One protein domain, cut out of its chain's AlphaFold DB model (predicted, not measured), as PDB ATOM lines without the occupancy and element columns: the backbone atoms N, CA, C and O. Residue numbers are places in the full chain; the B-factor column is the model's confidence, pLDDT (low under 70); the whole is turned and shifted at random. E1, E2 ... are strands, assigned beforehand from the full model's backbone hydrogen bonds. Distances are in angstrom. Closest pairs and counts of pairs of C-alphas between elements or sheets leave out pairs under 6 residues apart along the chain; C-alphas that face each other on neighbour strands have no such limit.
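This is residues 664 to 698 and 715 to 775 of the 1106 residues of the protein "ACBP2 protein" of Symbiodinium sp. CCMP2592 (UniProt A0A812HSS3). One antiparallel sheet of seven strands, strongly twisted and curled like part of a barrel, folds back on itself: E8, E5, E4 and E3 make one leaf, E1 and E9 the other, and the bending strand E2 is the hinge between them. A small separate hairpin, E6 and E7, sits by the end of E2, and a long loop, residues 722 to 737, joins E4 to E5. The printed part has 96 residues, with nine named strands, E1 to E9 in order along the chain, and no named helix; the sheet's order is E8, E5, E4, E3, E2, E1, E9. The class is all strand, though under half of the residues, 47 of 96, are in named elements. The whole is compact, with a radius of gyration of the C-alphas of 12.3 A, and rounded, spanning 31 by 29 by 24 A.

E1, residues 664 to 668, begins at C-alpha 664 (2.217, -47.073, -35.087). E2, residues 676 to 684, is the longest strand by residues, 21.1 A long, and bends by 64 degrees at residue 681. E3, residues 689 to 694, is 16.1 A long. E4, residues 717 to 721, begins at C-alpha 717 (2.186, -33.428, -36.035), and E5 is residues 738 to 742. E6, residues 748 to 750, and E7, residues 755 to 757, are followed by E8, residues 762 to 765. E9, residues 769 to 775, is 16.9 A long and ends at C-alpha 775 (1.133, -51.944, -39.184).

E1, E2 and E3 form a meander, each strand the antiparallel neighbour of the one before. The pairing of E2 is staggered: its residues 676 to 678 pair with E1, where N 665 and O 678 are 2.7 A apart, and its residues 678 to 684 with E3, where N 681 and O 691 are 2.8 A apart. On E1's other side is the edge strand E9, antiparallel, with N 666 and O 771 2.7 A apart. E4 is the antiparallel neighbour of E3, with N 692 and O 719 2.8 A apart. E4 and E5 are a hairpin, with N 739 and O 720 2.8 A apart. The other edge strand, E8, pairs antiparallel with E5, with N 740 and O 764 2.9 A apart. In this folded sheet, one sheet bent back into two leaves, E8, E5, E4 and E3 face E1 and E9 with 12 pairs of C-alphas within 11 A. The hairpin of E6 and E7 has N 757 and O 748 2.8 A apart; E2 and E6 are near each other, and the closest C-alphas of E2 and E7, those of Asp 684 and Ile 755, are 5.6 A apart.

The two C-alphas farthest apart, those of Ala 698 and Gly 725, are 35.0 A apart. Residues 699 to 714 are not printed, and C-alphas 698 and 715 are 13.7 A apart across this cut, which falls between E3 and E4. The link from E4 to E5, 16 residues, is long. The mean pLDDT of the printed part is 87.6; residues 696 to 698 and residue 774 are under 70.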
ATOM      1  N   CYS A 664       2.976 -48.306 -34.914       87.38
ATOM      2  CA  CYS A 664       2.217 -47.073 -35.087       87.38
ATOM      3  C   CYS A 664       0.887 -47.127 -34.322       87.38
ATOM      4  O   CYS A 664       0.240 -48.171 -34.205       87.38
ATOM      5  N   VAL A 665       0.416 -45.970 -33.868       89.19
ATOM      6  CA  VAL A 665      -0.901 -45.777 -33.268       89.19
ATOM      7  C   VAL A 665      -1.819 -45.019 -34.222       89.19
ATOM      8  O   VAL A 665      -1.463 -43.996 -34.797       89.19
ATOM      9  N   LYS A 666      -3.036 -45.512 -34.410       89.75
ATOM     10  CA  LYS A 666      -4.120 -44.812 -35.083       89.75
ATOM     11  C   LYS A 666      -4.821 -43.918 -34.084       89.75
ATOM     12  O   LYS A 666      -5.339 -44.378 -33.068       89.75
ATOM     13  N   VAL A 667      -4.854 -42.645 -34.424       91.75
ATOM     14  CA  VAL A 667      -5.506 -41.585 -33.678       91.75
ATOM     15  C   VAL A 667      -6.831 -41.289 -34.367       91.75
ATOM     16  O   VAL A 667      -6.859 -40.839 -35.515       91.75
ATOM     17  N   ASP A 668      -7.933 -41.582 -33.682       90.38
ATOM     18  CA  ASP A 668      -9.268 -41.150 -34.080       90.38
ATOM     19  C   ASP A 668      -9.605 -39.823 -33.398       90.38
ATOM     20  O   ASP A 668      -9.798 -39.751 -32.180       90.38
ATOM     21  N   ALA A 669      -9.615 -38.766 -34.203       89.94
ATOM     22  CA  ALA A 669      -9.845 -37.391 -33.786       89.94
ATOM     23  C   ALA A 669     -10.933 -36.730 -34.657       89.94
ATOM     24  O   ALA A 669     -11.245 -37.247 -35.739       89.94
ATOM     25  N   PRO A 670     -11.551 -35.618 -34.211       87.69
ATOM     26  CA  PRO A 670     -12.644 -34.968 -34.937       87.69
ATOM     27  C   PRO A 670     -12.196 -34.381 -36.278       87.69
ATOM     28  O   PRO A 670     -12.923 -34.485 -37.268       87.69
ATOM     29  N   THR A 671     -11.000 -33.789 -36.322       89.69
ATOM     30  CA  THR A 671     -10.455 -33.161 -37.527       89.69
ATOM     31  C   THR A 671      -9.632 -34.164 -38.336       89.69
ATOM     32  O   THR A 671      -8.981 -35.060 -37.800       89.69
ATOM     33  N   TRP A 672      -9.645 -34.028 -39.663       86.56
ATOM     34  CA  TRP A 672      -8.825 -34.863 -40.551       86.56
ATOM     35  C   TRP A 672      -7.317 -34.618 -40.352       86.56
ATOM     36  O   TRP A 672      -6.498 -35.498 -40.628       86.56
ATOM     37  N   LEU A 673      -6.960 -33.425 -39.863       86.31
ATOM     38  CA  LEU A 673      -5.590 -33.028 -39.568       86.31
ATOM     39  C   LEU A 673      -5.058 -33.744 -38.317       86.31
ATOM     40  O   LEU A 673      -3.912 -34.168 -38.316       86.31
ATOM     41  N   GLU A 674      -5.886 -33.996 -37.308       90.38
ATOM     42  CA  GLU A 674      -5.506 -34.791 -36.129       90.38
ATOM     43  C   GLU A 674      -5.690 -36.300 -36.346       90.38
ATOM     44  O   GLU A 674      -5.001 -37.126 -35.748       90.38
ATOM     45  N   ARG A 675      -6.636 -36.693 -37.208       92.06
ATOM     46  CA  ARG A 675      -6.894 -38.103 -37.508       92.06
ATOM     47  C   ARG A 675      -5.770 -38.668 -38.376       92.06
ATOM     48  O   ARG A 675      -5.400 -38.091 -39.403       92.06
ATOM     49  N   GLY A 676      -5.247 -39.832 -38.013       90.81
ATOM     50  CA  GLY A 676      -4.201 -40.476 -38.803       90.81
ATOM     51  C   GLY A 676      -3.519 -41.635 -38.102       90.81
ATOM     52  O   GLY A 676      -3.937 -42.072 -37.034       90.81
ATOM     53  N   ILE A 677      -2.468 -42.136 -38.741       89.62
ATOM     54  CA  ILE A 677      -1.547 -43.117 -38.174       89.62
ATOM     55  C   ILE A 677      -0.310 -42.344 -37.728       89.62
ATOM     56  O   ILE A 677       0.182 -41.497 -38.466       89.62
ATOM     57  N   TYR A 678       0.155 -42.606 -36.519       91.75
ATOM     58  CA  TYR A 678       1.282 -41.946 -35.886       91.75
ATOM     59  C   TYR A 678       2.303 -43.013 -35.537       91.75
ATOM     60  O   TYR A 678       1.994 -43.928 -34.781       91.75
ATOM     61  N   CYS A 679       3.497 -42.925 -36.099       90.38
ATOM     62  CA  CYS A 679       4.529 -43.931 -35.926       90.38
ATOM     63  C   CYS A 679       5.583 -43.445 -34.922       90.38
ATOM     64  O   CYS A 679       5.875 -42.251 -34.892       90.38
ATOM     65  N   PRO A 680       6.104 -44.325 -34.057       89.00
ATOM     66  CA  PRO A 680       7.102 -43.981 -33.053       89.00
ATOM     67  C   PRO A 680       8.342 -43.329 -33.663       89.00
ATOM     68  O   PRO A 680       8.835 -43.754 -34.703       89.00
ATOM     69  N   VAL A 681       8.840 -42.301 -32.978       89.50
ATOM     70  CA  VAL A 681      10.079 -41.589 -33.319       89.50
ATOM     71  C   VAL A 681      11.168 -41.882 -32.294       89.50
ATOM     72  O   VAL A 681      12.316 -42.094 -32.657       89.50
ATOM     73  N   GLY A 682      10.804 -41.937 -31.011       84.94
ATOM     74  CA  GLY A 682      11.701 -42.340 -29.932       84.94
ATOM     75  C   GLY A 682      11.068 -42.184 -28.548       84.94
ATOM     76  O   GLY A 682       9.953 -41.668 -28.413       84.94
ATOM     77  N   TYR A 683      11.764 -42.688 -27.528       84.62
ATOM     78  CA  TYR A 683      11.299 -42.675 -26.141       84.62
ATOM     79  C   TYR A 683      11.746 -41.401 -25.430       84.62
ATOM     80  O   TYR A 683      12.940 -41.156 -25.285       84.62
ATOM     81  N   ASP A 684      10.784 -40.612 -24.970       87.50
ATOM     82  CA  ASP A 684      11.021 -39.381 -24.231       87.50
ATOM     83  C   ASP A 684      11.222 -39.692 -22.741       87.50
ATOM     84  O   ASP A 684      10.289 -40.139 -22.062       87.50
ATOM     85  N   ILE A 685      12.444 -39.489 -22.239       79.88
ATOM     86  CA  ILE A 685      12.828 -39.786 -20.851       79.88
ATOM     87  C   ILE A 685      12.086 -38.873 -19.874       79.88
ATOM     88  O   ILE A 685      11.607 -39.349 -18.839       79.88
ATOM     89  N   ASP A 686      11.925 -37.594 -20.213       84.31
ATOM     90  CA  ASP A 686      11.264 -36.621 -19.347       84.31
ATOM     91  C   ASP A 686       9.777 -36.924 -19.226       84.31
ATOM     92  O   ASP A 686       9.216 -36.851 -18.130       84.31
ATOM     93  N   ARG A 687       9.127 -37.334 -20.319       87.94
ATOM     94  CA  ARG A 687       7.702 -37.715 -20.322       87.94
ATOM     95  C   ARG A 687       7.462 -39.170 -19.930       87.94
ATOM     96  O   ARG A 687       6.324 -39.520 -19.621       87.94
ATOM     97  N   GLN A 688       8.513 -39.993 -19.888       84.69
ATOM     98  CA  GLN A 688       8.448 -41.447 -19.701       84.69
ATOM     99  C   GLN A 688       7.448 -42.099 -20.673       84.69
ATOM    100  O   GLN A 688       6.607 -42.916 -20.289       84.69
ATOM    101  N   SER A 689       7.477 -41.674 -21.939       86.69
ATOM    102  CA  SER A 689       6.535 -42.142 -22.956       86.69
ATOM    103  C   SER A 689       7.122 -42.062 -24.359       86.69
ATOM    104  O   SER A 689       7.981 -41.231 -24.625       86.69
ATOM    105  N   MET A 690       6.619 -42.884 -25.279       88.88
ATOM    106  CA  MET A 690       6.970 -42.760 -26.692       88.88
ATOM    107  C   MET A 690       6.363 -41.502 -27.310       88.88
ATOM    108  O   MET A 690       5.172 -41.223 -27.133       88.88
ATOM    109  N   THR A 691       7.180 -40.810 -28.095       92.69
ATOM    110  CA  THR A 691       6.744 -39.767 -29.017       92.69
ATOM    111  C   THR A 691       6.499 -40.393 -30.382       92.69
ATOM    112  O   THR A 691       7.333 -41.146 -30.886       92.69
ATOM    113  N   TYR A 692       5.361 -40.074 -30.990       93.94
ATOM    114  CA  TYR A 692       4.977 -40.554 -32.310       93.94
ATOM    115  C   TYR A 692       4.859 -39.380 -33.279       93.94
ATOM    116  O   TYR A 692       4.399 -38.308 -32.902       93.94
ATOM    117  N   LEU A 693       5.216 -39.585 -34.538       92.62
ATOM    118  CA  LEU A 693       5.052 -38.622 -35.615       92.62
ATOM    119  C   LEU A 693       3.943 -39.091 -36.547       92.62
ATOM    120  O   LEU A 693       3.891 -40.265 -36.916       92.62
ATOM    121  N   LYS A 694       3.059 -38.177 -36.954       91.81
ATOM    122  CA  LYS A 694       2.011 -38.472 -37.931       91.81
ATOM    123  C   LYS A 694       2.650 -38.982 -39.221       91.81
ATOM    124  O   LYS A 694       3.282 -38.222 -39.958       91.81
ATOM    125  N   ALA A 695       2.440 -40.260 -39.516       81.00
ATOM    126  CA  ALA A 695       2.880 -40.858 -40.755       81.00
ATOM    127  C   ALA A 695       2.242 -40.087 -41.915       81.00
ATOM    128  O   ALA A 695       1.021 -39.894 -41.981       81.00
ATOM    129  N   ALA A 696       3.069 -39.644 -42.866       66.69
ATOM    130  CA  ALA A 696       2.557 -39.429 -44.209       66.69
ATOM    131  C   ALA A 696       1.876 -40.726 -44.653       66.69
ATOM    132  O   ALA A 696       2.286 -41.805 -44.238       66.69
ATOM    133  N   ARG A 697       0.871 -40.651 -45.524       53.81
ATOM    134  CA  ARG A 697       0.193 -41.821 -46.118       53.81
ATOM    135  C   ARG A 697       1.135 -42.885 -46.744       53.81
ATOM    136  O   ARG A 697       0.630 -43.892 -47.218       53.81
ATOM    137  N   ALA A 698       2.452 -42.665 -46.738       48.62
ATOM    138  CA  ALA A 698       3.523 -43.442 -47.347       48.62
ATOM    139  C   ALA A 698       4.363 -44.306 -46.374       48.62
ATOM    140  O   ALA A 698       5.443 -44.740 -46.749       48.62
ATOM    141  N   GLU A 715       1.614 -29.816 -41.537       77.81
ATOM    142  CA  GLU A 715       1.199 -31.219 -41.710       77.81
ATOM    143  C   GLU A 715       2.031 -32.210 -40.885       77.81
ATOM    144  O   GLU A 715       1.754 -33.418 -40.891       77.81
ATOM    145  N   THR A 716       3.051 -31.718 -40.179       87.81
ATOM    146  CA  THR A 716       3.921 -32.526 -39.324       87.81
ATOM    147  C   THR A 716       3.435 -32.389 -37.890       87.81
ATOM    148  O   THR A 716       3.577 -31.333 -37.286       87.81
ATOM    149  N   ILE A 717       2.813 -33.446 -37.362       93.12
ATOM    150  CA  ILE A 717       2.186 -33.428 -36.035       93.12
ATOM    151  C   ILE A 717       2.783 -34.538 -35.188       93.12
ATOM    152  O   ILE A 717       2.761 -35.707 -35.585       93.12
ATOM    153  N   TYR A 718       3.260 -34.178 -34.006       94.81
ATOM    154  CA  TYR A 718       3.701 -35.105 -32.981       94.81
ATOM    155  C   TYR A 718       2.541 -35.475 -32.060       94.81
ATOM    156  O   TYR A 718       1.732 -34.632 -31.678       94.81
ATOM    157  N   LEU A 719       2.468 -36.748 -31.691       95.44
ATOM    158  CA  LEU A 719       1.597 -37.288 -30.658       95.44
ATOM    159  C   LEU A 719       2.471 -37.735 -29.485       95.44
ATOM    160  O   LEU A 719       3.337 -38.595 -29.644       95.44
ATOM    161  N   ARG A 720       2.216 -37.191 -28.296       94.94
ATOM    162  CA  ARG A 720       2.960 -37.512 -27.066       94.94
ATOM    163  C   ARG A 720       2.047 -37.540 -25.846       94.94
ATOM    164  O   ARG A 720       0.907 -37.076 -25.914       94.94
ATOM    165  N   ARG A 721       2.510 -38.099 -24.725       93.50
ATOM    166  CA  ARG A 721       1.778 -37.993 -23.453       93.50
ATOM    167  C   ARG A 721       2.020 -36.616 -22.840       93.50
ATOM    168  O   ARG A 721       3.164 -36.211 -22.691       93.50
ATOM    169  N   TYR A 722       0.949 -35.934 -22.458       94.25
ATOM    170  CA  TYR A 722       1.008 -34.697 -21.692       94.25
ATOM    171  C   TYR A 722       1.545 -34.978 -20.289       94.25
ATOM    172  O   TYR A 722       0.978 -35.814 -19.577       94.25
ATOM    173  N   LYS A 723       2.595 -34.272 -19.873       93.56
ATOM    174  CA  LYS A 723       3.139 -34.327 -18.517       93.56
ATOM    175  C   LYS A 723       3.172 -32.935 -17.901       93.56
ATOM    176  O   LYS A 723       3.953 -32.075 -18.306       93.56
ATOM    177  N   ALA A 724       2.349 -32.735 -16.873       91.88
ATOM    178  CA  ALA A 724       2.306 -31.474 -16.141       91.88
ATOM    179  C   ALA A 724       3.689 -31.144 -15.545       91.88
ATOM    180  O   ALA A 724       4.303 -31.990 -14.891       91.88
ATOM    181  N   GLY A 725       4.173 -29.921 -15.780       90.00
ATOM    182  CA  GLY A 725       5.484 -29.436 -15.331       90.00
ATOM    183  C   GLY A 725       6.625 -29.628 -16.336       90.00
ATOM    184  O   GLY A 725       7.634 -28.944 -16.210       90.00
ATOM    185  N   VAL A 726       6.461 -30.507 -17.332       90.62
ATOM    186  CA  VAL A 726       7.376 -30.612 -18.486       90.62
ATOM    187  C   VAL A 726       6.774 -29.883 -19.683       90.62
ATOM    188  O   VAL A 726       7.437 -29.090 -20.342       90.62
ATOM    189  N   ASP A 727       5.493 -30.130 -19.947       92.62
ATOM    190  CA  ASP A 727       4.728 -29.380 -20.934       92.62
ATOM    191  C   ASP A 727       4.187 -28.088 -20.311       92.62
ATOM    192  O   ASP A 727       3.879 -28.041 -19.114       92.62
ATOM    193  N   GLN A 728       4.025 -27.047 -21.135       90.06
ATOM    194  CA  GLN A 728       3.332 -25.828 -20.716       90.06
ATOM    195  C   GLN A 728       1.938 -26.187 -20.178       90.06
ATOM    196  O   GLN A 728       1.312 -27.159 -20.613       90.06
ATOM    197  N   THR A 729       1.450 -25.444 -19.186       88.56
ATOM    198  CA  THR A 729       0.095 -25.657 -18.669       88.56
ATOM    199  C   THR A 729      -0.894 -25.365 -19.789       88.56
ATOM    200  O   THR A 729      -0.955 -24.242 -20.282       88.56
ATOM    201  N   VAL A 730      -1.649 -26.380 -20.199       88.81
ATOM    202  CA  VAL A 730      -2.635 -26.260 -21.273       88.81
ATOM    203  C   VAL A 730      -3.993 -26.631 -20.700       88.81
ATOM    204  O   VAL A 730      -4.198 -27.750 -20.214       88.81
ATOM    205  N   ASP A 731      -4.919 -25.676 -20.745       89.69
ATOM    206  CA  ASP A 731      -6.271 -25.852 -20.229       89.69
ATOM    207  C   ASP A 731      -6.963 -27.034 -20.918       89.69
ATOM    208  O   ASP A 731      -7.047 -27.127 -22.141       89.69
ATOM    209  N   GLY A 732      -7.460 -27.972 -20.108       87.56
ATOM    210  CA  GLY A 732      -8.162 -29.161 -20.590       87.56
ATOM    211  C   GLY A 732      -7.280 -30.380 -20.876       87.56
ATOM    212  O   GLY A 732      -7.823 -31.421 -21.238       87.56
ATOM    213  N   CYS A 733      -5.961 -30.342 -20.671       92.25
ATOM    214  CA  CYS A 733      -5.107 -31.532 -20.780       92.25
ATOM    215  C   CYS A 733      -4.925 -32.194 -19.406       92.25
ATOM    216  O   CYS A 733      -4.371 -31.610 -18.480       92.25
ATOM    217  N   ASN A 734      -5.381 -33.441 -19.253       92.81
ATOM    218  CA  ASN A 734      -5.133 -34.202 -18.026       92.81
ATOM    219  C   ASN A 734      -3.715 -34.776 -18.051       92.81
ATOM    220  O   ASN A 734      -3.297 -35.288 -19.088       92.81
ATOM    221  N   ASN A 735      -3.004 -34.754 -16.918       91.56
ATOM    222  CA  ASN A 735      -1.688 -35.385 -16.796       91.56
ATOM    223  C   ASN A 735      -1.758 -36.864 -17.223       91.56
ATOM    224  O   ASN A 735      -2.628 -37.612 -16.772       91.56
ATOM    225  N   GLY A 736      -0.874 -37.271 -18.129       88.00
ATOM    226  CA  GLY A 736      -0.891 -38.572 -18.789       88.00
ATOM    227  C   GLY A 736      -1.875 -38.698 -19.958       88.00
ATOM    228  O   GLY A 736      -1.970 -39.774 -20.537       88.00
ATOM    229  N   GLY A 737      -2.623 -37.662 -20.340       92.38
ATOM    230  CA  GLY A 737      -3.441 -37.649 -21.560       92.38
ATOM    231  C   GLY A 737      -2.586 -37.620 -22.830       92.38
ATOM    232  O   GLY A 737      -1.394 -37.357 -22.763       92.38
ATOM    233  N   TRP A 738      -3.171 -37.891 -23.998       93.75
ATOM    234  CA  TRP A 738      -2.479 -37.690 -25.278       93.75
ATOM    235  C   TRP A 738      -2.616 -36.241 -25.748       93.75
ATOM    236  O   TRP A 738      -3.704 -35.665 -25.660       93.75
ATOM    237  N   LEU A 739      -1.520 -35.690 -26.258       94.81
ATOM    238  CA  LEU A 739      -1.379 -34.331 -26.764       94.81
ATOM    239  C   LEU A 739      -0.862 -34.382 -28.202       94.81
ATOM    240  O   LEU A 739       0.053 -35.150 -28.505       94.81
ATOM    241  N   LEU A 740      -1.478 -33.580 -29.069       95.44
ATOM    242  CA  LEU A 740      -1.078 -33.381 -30.457       95.44
ATOM    243  C   LEU A 740      -0.470 -31.990 -30.614       95.44
ATOM    244  O   LEU A 740      -1.082 -31.002 -30.204       95.44
ATOM    245  N   GLN A 741       0.704 -31.914 -31.229       95.12
ATOM    246  CA  GLN A 741       1.440 -30.666 -31.407       95.12
ATOM    247  C   GLN A 741       2.038 -30.592 -32.806       95.12
ATOM    248  O   GLN A 741       2.586 -31.580 -33.292       95.12
ATOM    249  N   GLU A 742       1.899 -29.445 -33.462       94.25
ATOM    250  CA  GLU A 742       2.552 -29.189 -34.747       94.25
ATOM    251  C   GLU A 742       4.068 -29.075 -34.571       94.25
ATOM    252  O   GLU A 742       4.548 -28.727 -33.493       94.25
ATOM    253  N   LYS A 743       4.816 -29.367 -35.635       91.62
ATOM    254  CA  LYS A 743       6.261 -29.145 -35.672       91.62
ATOM    255  C   LYS A 743       6.567 -27.649 -35.727       91.62
ATOM    256  O   LYS A 743       6.073 -26.953 -36.615       91.62
ATOM    257  N   ASP A 744       7.442 -27.187 -34.846       92.00
ATOM    258  CA  ASP A 744       8.058 -25.863 -34.905       92.00
ATOM    259  C   ASP A 744       9.486 -25.951 -35.460       92.00
ATOM    260  O   ASP A 744      10.177 -26.948 -35.241       92.00
ATOM    261  N   PRO A 745       9.979 -24.914 -36.158       87.88
ATOM    262  CA  PRO A 745      11.378 -24.855 -36.570       87.88
ATOM    263  C   PRO A 745      12.378 -24.903 -35.406       87.88
ATOM    264  O   PRO A 745      13.520 -25.292 -35.633       87.88
ATOM    265  N   ASN A 746      11.970 -24.518 -34.190       91.31
ATOM    266  CA  ASN A 746      12.822 -24.544 -32.997       91.31
ATOM    267  C   ASN A 746      12.660 -25.823 -32.158       91.31
ATOM    268  O   ASN A 746      13.219 -25.897 -31.064       91.31
ATOM    269  N   ASP A 747      11.902 -26.815 -32.638       92.44
ATOM    270  CA  ASP A 747      11.788 -28.104 -31.960       92.44
ATOM    271  C   ASP A 747      13.166 -28.782 -31.868       92.44
ATOM    272  O   ASP A 747      13.886 -28.903 -32.861       92.44
ATOM    273  N   PHE A 748      13.512 -29.283 -30.682       92.62
ATOM    274  CA  PHE A 748      14.756 -30.002 -30.433       92.62
ATOM    275  C   PHE A 748      14.474 -31.475 -30.137       92.62
ATOM    276  O   PHE A 748      13.636 -31.826 -29.305       92.62
ATOM    277  N   MET A 749      15.199 -32.360 -30.817       89.88
ATOM    278  CA  MET A 749      15.080 -33.803 -30.645       89.88
ATOM    279  C   MET A 749      16.467 -34.426 -30.561       89.88
ATOM    280  O   MET A 749      17.254 -34.310 -31.492       89.88
ATOM    281  N   SER A 750      16.745 -35.135 -29.472       86.94
ATOM    282  CA  SER A 750      17.952 -35.944 -29.320       86.94
ATOM    283  C   SER A 750      17.552 -37.393 -29.081       86.94
ATOM    284  O   SER A 750      17.223 -37.780 -27.959       86.94
ATOM    285  N   LEU A 751      17.575 -38.204 -30.144       81.12
ATOM    286  CA  LEU A 751      17.155 -39.610 -30.094       81.12
ATOM    287  C   LEU A 751      18.025 -40.438 -29.139       81.12
ATOM    288  O   LEU A 751      17.508 -41.256 -28.385       81.12
ATOM    289  N   SER A 752      19.338 -40.188 -29.132       73.25
ATOM    290  CA  SER A 752      20.305 -40.899 -28.286       73.25
ATOM    291  C   SER A 752      20.137 -40.600 -26.796       73.25
ATOM    292  O   SER A 752      20.366 -41.473 -25.961       73.25
ATOM    293  N   LYS A 753      19.718 -39.377 -26.458       76.62
ATOM    294  CA  LYS A 753      19.454 -38.954 -25.076       76.62
ATOM    295  C   LYS A 753      17.989 -39.113 -24.675       76.62
ATOM    296  O   LYS A 753      17.677 -38.923 -23.508       76.62
ATOM    297  N   GLY A 754      17.101 -39.423 -25.619       82.50
ATOM    298  CA  GLY A 754      15.657 -39.477 -25.400       82.50
ATOM    299  C   GLY A 754      15.060 -38.144 -24.936       82.50
ATOM    300  O   GLY A 754      14.138 -38.145 -24.124       82.50
ATOM    301  N   ILE A 755      15.596 -37.013 -25.405       87.62
ATOM    302  CA  ILE A 755      15.117 -35.665 -25.054       87.62
ATOM    303  C   ILE A 755      14.317 -35.115 -26.234       87.62
ATOM    304  O   ILE A 755      14.827 -35.068 -27.356       87.62
ATOM    305  N   PHE A 756      13.074 -34.703 -25.981       92.94
ATOM    306  CA  PHE A 756      12.178 -34.131 -26.986       92.94
ATOM    307  C   PHE A 756      11.558 -32.839 -26.446       92.94
ATOM    308  O   PHE A 756      10.748 -32.848 -25.513       92.94
ATOM    309  N   GLU A 757      11.911 -31.718 -27.058       94.25
ATOM    310  CA  GLU A 757      11.379 -30.399 -26.741       94.25
ATOM    311  C   GLU A 757      10.624 -29.887 -27.962       94.25
ATOM    312  O   GLU A 757      11.205 -29.685 -29.025       94.25
ATOM    313  N   PHE A 758       9.311 -29.711 -27.813       94.06
ATOM    314  CA  PHE A 758       8.451 -29.223 -28.888       94.06
ATOM    315  C   PHE A 758       7.845 -27.880 -28.490       94.06
ATOM    316  O   PHE A 758       7.146 -27.799 -27.469       94.06
ATOM    317  N   SER A 759       8.095 -26.850 -29.294       93.56
ATOM    318  CA  SER A 759       7.603 -25.478 -29.133       93.56
ATOM    319  C   SER A 759       6.406 -25.161 -30.027       93.56
ATOM    320  O   SER A 759       5.817 -24.090 -29.887       93.56
ATOM    321  N   GLY A 760       6.015 -26.077 -30.916       92.75
ATOM    322  CA  GLY A 760       4.946 -25.814 -31.878       92.75
ATOM    323  C   GLY A 760       3.565 -25.638 -31.256       92.75
ATOM    324  O   GLY A 760       3.338 -26.001 -30.096       92.75
ATOM    325  N   PRO A 761       2.608 -25.065 -32.005       93.88
ATOM    326  CA  PRO A 761       1.272 -24.831 -31.493       93.88
ATOM    327  C   PRO A 761       0.570 -26.155 -31.168       93.88
ATOM    328  O   PRO A 761       0.696 -27.166 -31.867       93.88
ATOM    329  N   LEU A 762      -0.187 -26.141 -30.073       93.56
ATOM    330  CA  LEU A 762      -1.012 -27.267 -29.667       93.56
ATOM    331  C   LEU A 762      -2.185 -27.431 -30.641       93.56
ATOM    332  O   LEU A 762      -2.996 -26.520 -30.791       93.56
ATOM    333  N   VAL A 763      -2.308 -28.611 -31.244       93.50
ATOM    334  CA  VAL A 763      -3.421 -28.944 -32.146       93.50
ATOM    335  C   VAL A 763      -4.614 -29.466 -31.354       93.50
ATOM    336  O   VAL A 763      -5.759 -29.133 -31.643       93.50
ATOM    337  N   GLY A 764      -4.356 -30.279 -30.329       90.75
ATOM    338  CA  GLY A 764      -5.419 -30.863 -29.525       90.75
ATOM    339  C   GLY A 764      -4.925 -31.586 -28.279       90.75
ATOM    340  O   GLY A 764      -3.777 -32.028 -28.194       90.75
ATOM    341  N   CYS A 765      -5.833 -31.739 -27.317       91.00
ATOM    342  CA  CYS A 765      -5.599 -32.453 -26.069       91.00
ATOM    343  C   CYS A 765      -6.676 -33.491 -25.780       91.00
ATOM    344  O   CYS A 765      -7.823 -33.363 -26.196       91.00
ATOM    345  N   GLN A 766      -6.292 -34.517 -25.017       81.81
ATOM    346  CA  GLN A 766      -7.148 -35.643 -24.642       81.81
ATOM    347  C   GLN A 766      -7.733 -36.389 -25.841       81.81
ATOM    348  O   GLN A 766      -8.936 -36.653 -25.898       81.81
ATOM    349  N   VAL A 767      -6.889 -36.783 -26.793       84.44
ATOM    350  CA  VAL A 767      -7.378 -37.577 -27.922       84.44
ATOM    351  C   VAL A 767      -7.905 -38.927 -27.417       84.44
ATOM    352  O   VAL A 767      -7.144 -39.791 -26.981       84.44
ATOM    353  N   LYS A 768      -9.236 -39.095 -27.419       79.44
ATOM    354  CA  LYS A 768      -9.928 -40.254 -26.815       79.44
ATOM    355  C   LYS A 768      -9.822 -41.535 -27.655       79.44
ATOM    356  O   LYS A 768     -10.205 -42.601 -27.178       79.44
ATOM    357  N   GLY A 769      -9.303 -41.438 -28.880       81.44
ATOM    358  CA  GLY A 769      -9.294 -42.504 -29.881       81.44
ATOM    359  C   GLY A 769      -7.912 -43.011 -30.290       81.44
ATOM    360  O   GLY A 769      -7.726 -43.327 -31.459       81.44
ATOM    361  N   VAL A 770      -6.930 -43.067 -29.386       83.69
ATOM    362  CA  VAL A 770      -5.612 -43.646 -29.710       83.69
ATOM    363  C   VAL A 770      -5.666 -45.171 -29.571       83.69
ATOM    364  O   VAL A 770      -5.957 -45.695 -28.497       83.69
ATOM    365  N   SER A 771      -5.399 -45.882 -30.662       83.25
ATOM    366  CA  SER A 771      -5.403 -47.348 -30.750       83.25
ATOM    367  C   SER A 771      -4.172 -47.827 -31.511       83.25
ATOM    368  O   SER A 771      -3.769 -47.168 -32.458       83.25
ATOM    369  N   TYR A 772      -3.552 -48.943 -31.133       77.19
ATOM    370  CA  TYR A 772      -2.434 -49.482 -31.917       77.19
ATOM    371  C   TYR A 772      -2.917 -49.976 -33.281       77.19
ATOM    372  O   TYR A 772      -4.010 -50.532 -33.403       77.19
ATOM    373  N   THR A 773      -2.107 -49.754 -34.310       76.50
ATOM    374  CA  THR A 773      -2.334 -50.320 -35.642       76.50
ATOM    375  C   THR A 773      -1.633 -51.663 -35.766       76.50
ATOM    376  O   THR A 773      -0.596 -51.870 -35.148       76.50
ATOM    377  N   GLY A 774      -2.161 -52.558 -36.602       66.25
ATOM    378  CA  GLY A 774      -1.448 -53.777 -36.993       66.25
ATOM    379  C   GLY A 774      -0.318 -53.551 -38.001       66.25
ATOM    380  O   GLY A 774       0.169 -54.519 -38.577       66.25
ATOM    381  N   LEU A 775       0.068 -52.296 -38.255       71.50
ATOM    382  CA  LEU A 775       1.133 -51.944 -39.184       71.50
ATOM    383  C   LEU A 775       2.448 -51.819 -38.401       71.50
ATOM    384  O   LEU A 775       2.566 -50.894 -37.589       71.50
TER     385      LEU A 775